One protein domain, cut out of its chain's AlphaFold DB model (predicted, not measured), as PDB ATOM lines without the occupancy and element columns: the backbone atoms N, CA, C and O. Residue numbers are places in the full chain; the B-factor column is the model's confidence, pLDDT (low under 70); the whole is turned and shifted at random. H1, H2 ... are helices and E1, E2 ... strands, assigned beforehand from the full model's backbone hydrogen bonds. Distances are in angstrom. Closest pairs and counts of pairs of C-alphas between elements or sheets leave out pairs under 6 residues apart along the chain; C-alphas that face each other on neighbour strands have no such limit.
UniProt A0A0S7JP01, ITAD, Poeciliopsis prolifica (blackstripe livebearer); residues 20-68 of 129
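This is residues 20 to 68 of the 129 residues of the protein "ITAD" of Poeciliopsis prolifica (blackstripe livebearer) (UniProt A0A0S7JP01). Look first for one long hairpin of two strands, E1 and E2, side by side, with a wide loop, residues 38 to 57, at one end and the four-residue helix H1 near the other. The printed part has 49 residues, with one named helix and two named strands, in the order H1, E1, E2 along the chain; the sheet, order E1 - E2, is antiparallel. The class is mostly strand, though under half of the residues are in named elements. The whole is extended, radius of gyration of the C-alphas 17.8 A, spanning 50 by 22 by 10 A.

Find C-alpha 28 at (-29.864, -16.467, 3.193); from there E1, residues 28 to 37, runs 28.5 A. E2, residues 58 to 67, runs 28.6 A back to C-alpha 67 at (-34.056, -13.889, 1.422). H1 is residues 20 to 23, 5.3 A.

E1 and E2 form a hairpin, antiparallel at 163 degrees. Look at N 30 and O 65, 2.8 A, and N 61 and O 34, 2.8 A, within hydrogen-bond range. H1 and E2 are only just apart, closest C-alphas 8.3 A. H1 is too short for an O i to N i+4 pair; its one O i to N i+3 pair is within range.

The C-alphas farthest apart, Gln 44 and Phe 68, are 51.2 A apart. The printed part has no cut. The link E1 to E2 is long, H1 to E1 tight. No printed residue is under 70 in pLDDT.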
ATOM      1  N   ILE A  20     -34.890 -20.512  -5.280       86.56
ATOM      2  CA  ILE A  20     -34.566 -20.206  -3.881       86.56
ATOM      3  C   ILE A  20     -35.258 -21.211  -2.954       86.56
ATOM      4  O   ILE A  20     -34.642 -21.720  -2.018       86.56
ATOM      5  N   GLU A  21     -36.514 -21.558  -3.254       81.12
ATOM      6  CA  GLU A  21     -37.276 -22.561  -2.499       81.12
ATOM      7  C   GLU A  21     -36.627 -23.952  -2.572       81.12
ATOM      8  O   GLU A  21     -36.639 -24.689  -1.589       81.12
ATOM      9  N   GLN A  22     -35.989 -24.293  -3.700       84.00
ATOM     10  CA  GLN A  22     -35.292 -25.574  -3.882       84.00
ATOM     11  C   GLN A  22     -34.030 -25.693  -3.023       84.00
ATOM     12  O   GLN A  22     -33.663 -26.794  -2.619       84.00
ATOM     13  N   ILE A  23     -33.369 -24.570  -2.733       84.62
ATOM     14  CA  ILE A  23     -32.187 -24.541  -1.862       84.62
ATOM     15  C   ILE A  23     -32.585 -24.774  -0.396       84.62
ATOM     16  O   ILE A  23     -31.772 -25.243   0.399       84.62
ATOM     17  N   GLY A  24     -33.838 -24.483  -0.032       78.00
ATOM     18  CA  GLY A  24     -34.387 -24.801   1.286       78.00
ATOM     19  C   GLY A  24     -33.795 -23.983   2.437       78.00
ATOM     20  O   GLY A  24     -33.959 -24.354   3.598       78.00
ATOM     21  N   LEU A  25     -33.104 -22.877   2.144       82.12
ATOM     22  CA  LEU A  25     -32.584 -21.980   3.174       82.12
ATOM     23  C   LEU A  25     -33.668 -20.964   3.579       82.12
ATOM     24  O   LEU A  25     -34.102 -20.180   2.736       82.12
ATOM     25  N   PRO A  26     -34.098 -20.936   4.856       75.56
ATOM     26  CA  PRO A  26     -35.181 -20.058   5.316       75.56
ATOM     27  C   PRO A  26     -34.771 -18.581   5.384       75.56
ATOM     28  O   PRO A  26     -35.619 -17.694   5.319       75.56
ATOM     29  N   SER A  27     -33.475 -18.310   5.532       83.38
ATOM     30  CA  SER A  27     -32.888 -16.978   5.443       83.38
ATOM     31  C   SER A  27     -31.471 -17.114   4.913       83.38
ATOM     32  O   SER A  27     -30.683 -17.897   5.448       83.38
ATOM     33  N   ALA A  28     -31.166 -16.401   3.835       87.19
ATOM     34  CA  ALA A  28     -29.864 -16.467   3.193       87.19
ATOM     35  C   ALA A  28     -29.596 -15.227   2.344       87.19
ATOM     36  O   ALA A  28     -30.513 -14.558   1.871       87.19
ATOM     37  N   LYS A  29     -28.308 -14.974   2.126       90.19
ATOM     38  CA  LYS A  29     -27.800 -14.002   1.166       90.19
ATOM     39  C   LYS A  29     -27.104 -14.772   0.053       90.19
ATOM     40  O   LYS A  29     -26.129 -15.480   0.309       90.19
ATOM     41  N   PHE A  30     -27.620 -14.657  -1.162       89.44
ATOM     42  CA  PHE A  30     -27.047 -15.276  -2.351       89.44
ATOM     43  C   PHE A  30     -26.322 -14.230  -3.186       89.44
ATOM     44  O   PHE A  30     -26.827 -13.128  -3.388       89.44
ATOM     45  N   LEU A  31     -25.149 -14.599  -3.694       91.06
ATOM     46  CA  LEU A  31     -24.400 -13.795  -4.648       91.06
ATOM     47  C   LEU A  31     -24.460 -14.486  -6.006       91.06
ATOM     48  O   LEU A  31     -23.832 -15.524  -6.216       91.06
ATOM     49  N   LEU A  32     -25.252 -13.930  -6.916       90.38
ATOM     50  CA  LEU A  32     -25.326 -14.407  -8.286       90.38
ATOM     51  C   LEU A  32     -24.266 -13.683  -9.118       90.38
ATOM     52  O   LEU A  32     -24.385 -12.488  -9.382       90.38
ATOM     53  N   THR A  33     -23.234 -14.410  -9.537       92.12
ATOM     54  CA  THR A  33     -22.119 -13.856 -10.313       92.12
ATOM     55  C   THR A  33     -22.219 -14.274 -11.774       92.12
ATOM     56  O   THR A  33     -22.057 -15.445 -12.112       92.12
ATOM     57  N   SER A  34     -22.427 -13.305 -12.662       91.81
ATOM     58  CA  SER A  34     -22.244 -13.488 -14.104       91.81
ATOM     59  C   SER A  34     -20.808 -13.136 -14.476       91.81
ATOM     60  O   SER A  34     -20.317 -12.082 -14.082       91.81
ATOM     61  N   THR A  35     -20.130 -14.001 -15.231       92.38
ATOM     62  CA  THR A  35     -18.740 -13.787 -15.662       92.38
ATOM     63  C   THR A  35     -18.669 -13.725 -17.183       92.38
ATOM     64  O   THR A  35     -19.235 -14.581 -17.858       92.38
ATOM     65  N   ALA A  36     -17.969 -12.725 -17.712       91.31
ATOM     66  CA  ALA A  36     -17.644 -12.590 -19.125       91.31
ATOM     67  C   ALA A  36     -16.121 -12.629 -19.296       91.31
ATOM     68  O   ALA A  36     -15.409 -11.819 -18.700       91.31
ATOM     69  N   SER A  37     -15.635 -13.570 -20.101       90.81
ATOM     70  CA  SER A  37     -14.218 -13.774 -20.416       90.81
ATOM     71  C   SER A  37     -13.966 -13.630 -21.917       90.81
ATOM     72  O   SER A  37     -14.855 -13.861 -22.739       90.81
ATOM     73  N   LEU A  38     -12.744 -13.232 -22.270       89.38
ATOM     74  CA  LEU A  38     -12.259 -13.216 -23.645       89.38
ATOM     75  C   LEU A  38     -11.413 -14.466 -23.905       89.38
ATOM     76  O   LEU A  38     -10.392 -14.654 -23.254       89.38
ATOM     77  N   GLU A  39     -11.810 -15.264 -24.894       91.06
ATOM     78  CA  GLU A  39     -11.061 -16.437 -25.358       91.06
ATOM     79  C   GLU A  39     -10.540 -16.212 -26.785       91.06
ATOM     80  O   GLU A  39     -11.209 -15.591 -27.619       91.06
ATOM     81  N   TYR A  40      -9.333 -16.704 -27.066       91.62
ATOM     82  CA  TYR A  40      -8.682 -16.655 -28.378       91.62
ATOM     83  C   TYR A  40      -7.708 -17.830 -28.536       91.62
ATOM     84  O   TYR A  40      -7.408 -18.535 -27.578       91.62
ATOM     85  N   ASP A  41      -7.207 -18.048 -29.754       95.69
ATOM     86  CA  ASP A  41      -6.175 -19.056 -30.005       95.69
ATOM     87  C   ASP A  41      -4.810 -18.573 -29.493       95.69
ATOM     88  O   ASP A  41      -4.117 -17.791 -30.149       95.69
ATOM     89  N   GLU A  42      -4.432 -19.053 -28.312       91.38
ATOM     90  CA  GLU A  42      -3.172 -18.723 -27.641       91.38
ATOM     91  C   GLU A  42      -1.925 -19.242 -28.376       91.38
ATOM     92  O   GLU A  42      -0.820 -18.772 -28.113       91.38
ATOM     93  N   SER A  43      -2.070 -20.182 -29.320       95.06
ATOM     94  CA  SER A  43      -0.938 -20.658 -30.131       95.06
ATOM     95  C   SER A  43      -0.562 -19.685 -31.251       95.06
ATOM     96  O   SER A  43       0.568 -19.706 -31.744       95.06
ATOM     97  N   GLN A  44      -1.503 -18.826 -31.646       95.56
ATOM     98  CA  GLN A  44      -1.347 -17.892 -32.761       95.56
ATOM     99  C   GLN A  44      -1.317 -16.432 -32.311       95.56
ATOM    100  O   GLN A  44      -0.695 -15.597 -32.974       95.56
ATOM    101  N   TYR A  45      -1.985 -16.111 -31.204       91.38
ATOM    102  CA  TYR A  45      -2.188 -14.742 -30.751       91.38
ATOM    103  C   TYR A  45      -1.816 -14.570 -29.282       91.38
ATOM    104  O   TYR A  45      -1.875 -15.499 -28.487       91.38
ATOM    105  N   ILE A  46      -1.477 -13.333 -28.925       88.94
ATOM    106  CA  ILE A  46      -1.304 -12.896 -27.541       88.94
ATOM    107  C   ILE A  46      -2.266 -11.749 -27.257       88.94
ATOM    108  O   ILE A  46      -2.500 -10.894 -28.119       88.94
ATOM    109  N   PHE A  47      -2.809 -11.705 -26.043       88.69
ATOM    110  CA  PHE A  47      -3.506 -10.518 -25.578       88.69
ATOM    111  C   PHE A  47      -2.487  -9.414 -25.276       88.69
ATOM    112  O   PHE A  47      -1.485  -9.635 -24.601       88.69
ATOM    113  N   PHE A  48      -2.740  -8.212 -25.791       86.38
ATOM    114  CA  PHE A  48      -1.899  -7.047 -25.552       86.38
ATOM    115  C   PHE A  48      -2.749  -5.885 -25.051       86.38
ATOM    116  O   PHE A  48      -3.722  -5.485 -25.692       86.38
ATOM    117  N   SER A  49      -2.344  -5.315 -23.919       82.44
ATOM    118  CA  SER A  49      -2.955  -4.132 -23.325       82.44
ATOM    119  C   SER A  49      -1.863  -3.247 -22.745       82.44
ATOM    120  O   SER A  49      -0.979  -3.721 -22.038       82.44
ATOM    121  N   THR A  50      -1.933  -1.944 -23.013       79.06
ATOM    122  CA  THR A  50      -1.033  -0.953 -22.404       79.06
ATOM    123  C   THR A  50      -1.431  -0.592 -20.970       79.06
ATOM    124  O   THR A  50      -0.688   0.119 -20.300       79.06
ATOM    125  N   ALA A  51      -2.598  -1.054 -20.506       75.00
ATOM    126  CA  ALA A  51      -3.203  -0.678 -19.227       75.00
ATOM    127  C   ALA A  51      -3.314  -1.836 -18.214       75.00
ATOM    128  O   ALA A  51      -3.712  -1.600 -17.076       75.00
ATOM    129  N   SER A  52      -2.992  -3.077 -18.597       72.31
ATOM    130  CA  SER A  52      -3.052  -4.254 -17.713       72.31
ATOM    131  C   SER A  52      -1.822  -5.148 -17.880       72.31
ATOM    132  O   SER A  52      -1.017  -4.941 -18.784       72.31
ATOM    133  N   ASN A  53      -1.686  -6.168 -17.027       75.75
ATOM    134  CA  ASN A  53      -0.572  -7.130 -17.025       75.75
ATOM    135  C   ASN A  53      -0.542  -8.077 -18.249       75.75
ATOM    136  O   ASN A  53      -0.007  -9.172 -18.163       75.75
ATOM    137  N   SER A  54      -1.092  -7.669 -19.399       74.62
ATOM    138  CA  SER A  54      -1.278  -8.504 -20.601       74.62
ATOM    139  C   SER A  54      -2.147  -9.754 -20.391       74.62
ATOM    140  O   SER A  54      -2.200 -10.613 -21.264       74.62
ATOM    141  N   ASP A  55      -2.900  -9.812 -19.291       83.12
ATOM    142  CA  ASP A  55      -3.948 -10.808 -19.083       83.12
ATOM    143  C   ASP A  55      -5.244 -10.401 -19.805       83.12
ATOM    144  O   ASP A  55      -5.621  -9.218 -19.754       83.12
ATOM    145  N   PRO A  56      -5.961 -11.354 -20.434       87.12
ATOM    146  CA  PRO A  56      -7.261 -11.092 -21.039       87.12
ATOM    147  C   PRO A  56      -8.262 -10.599 -19.983       87.12
ATOM    148  O   PRO A  56      -8.286 -11.112 -18.861       87.12
ATOM    149  N   PRO A  57      -9.112  -9.609 -20.305       86.38
ATOM    150  CA  PRO A  57     -10.052  -9.062 -19.343       86.38
ATOM    151  C   PRO A  57     -11.101 -10.107 -18.959       86.38
ATOM    152  O   PRO A  57     -11.709 -10.755 -19.813       86.38
ATOM    153  N   VAL A  58     -11.351 -10.212 -17.655       89.69
ATOM    154  CA  VAL A  58     -12.471 -10.963 -17.090       89.69
ATOM    155  C   VAL A  58     -13.360  -9.981 -16.345       89.69
ATOM    156  O   VAL A  58     -12.936  -9.351 -15.375       89.69
ATOM    157  N   HIS A  59     -14.603  -9.848 -16.794       89.75
ATOM    158  CA  HIS A  59     -15.591  -8.983 -16.166       89.75
ATOM    159  C   HIS A  59     -16.585  -9.811 -15.365       89.75
ATOM    160  O   HIS A  59     -17.089 -10.828 -15.838       89.75
ATOM    161  N   LYS A  60     -16.881  -9.355 -14.149       92.00
ATOM    162  CA  LYS A  60     -17.876  -9.963 -13.270       92.00
ATOM    163  C   LYS A  60     -18.982  -8.963 -12.984       92.00
ATOM    164  O   LYS A  60     -18.712  -7.791 -12.741       92.00
ATOM    165  N   ILE A  61     -20.213  -9.447 -13.019       90.19
ATOM    166  CA  ILE A  61     -21.407  -8.714 -12.617       90.19
ATOM    167  C   ILE A  61     -22.019  -9.504 -11.473       90.19
ATOM    168  O   ILE A  61     -22.327 -10.686 -11.630       90.19
ATOM    169  N   GLU A  62     -22.164  -8.860 -10.326       91.69
ATOM    170  CA  GLU A  62     -22.677  -9.483  -9.114       91.69
ATOM    171  C   GLU A  62     -24.065  -8.933  -8.802       91.69
ATOM    172  O   GLU A  62     -24.282  -7.722  -8.800       91.69
ATOM    173  N   ALA A  63     -25.006  -9.838  -8.551       90.31
ATOM    174  CA  ALA A  63     -26.335  -9.517  -8.067       90.31
ATOM    175  C   ALA A  63     -26.529 -10.164  -6.696       90.31
ATOM    176  O   ALA A  63     -26.428 -11.382  -6.542       90.31
ATOM    177  N   GLU A  64     -26.793  -9.330  -5.700       91.44
ATOM    178  CA  GLU A  64     -27.042  -9.766  -4.336       91.44
ATOM    179  C   GLU A  64     -28.537  -9.996  -4.119       91.44
ATOM    180  O   GLU A  64     -29.362  -9.140  -4.443       91.44
ATOM    181  N   ILE A  65     -28.887 -11.163  -3.584       89.94
ATOM    182  CA  ILE A  65     -30.270 -11.562  -3.334       89.94
ATOM    183  C   ILE A  65     -30.401 -11.916  -1.859       89.94
ATOM    184  O   ILE A  65     -29.848 -12.915  -1.395       89.94
ATOM    185  N   GLU A  66     -31.157 -11.101  -1.132       90.38
ATOM    186  CA  GLU A  66     -31.465 -11.320   0.278       90.38
ATOM    187  C   GLU A  66     -32.831 -11.992   0.428       90.38
ATOM    188  O   GLU A  66     -33.846 -11.523  -0.094       90.38
ATOM    189  N   VAL A  67     -32.851 -13.107   1.154       88.12
ATOM    190  CA  VAL A  67     -34.056 -13.889   1.422       88.12
ATOM    191  C   VAL A  67     -34.419 -13.744   2.886       88.12
ATOM    192  O   VAL A  67     -33.680 -14.166   3.784       88.12
ATOM    193  N   PHE A  68     -35.592 -13.162   3.113       85.31
ATOM    194  CA  PHE A  68     -36.154 -12.984   4.439       85.31
ATOM    195  C   PHE A  68     -37.262 -14.005   4.682       85.31
ATOM    196  O   PHE A  68     -38.154 -14.151   3.839       85.31
TER     197      PHE A  68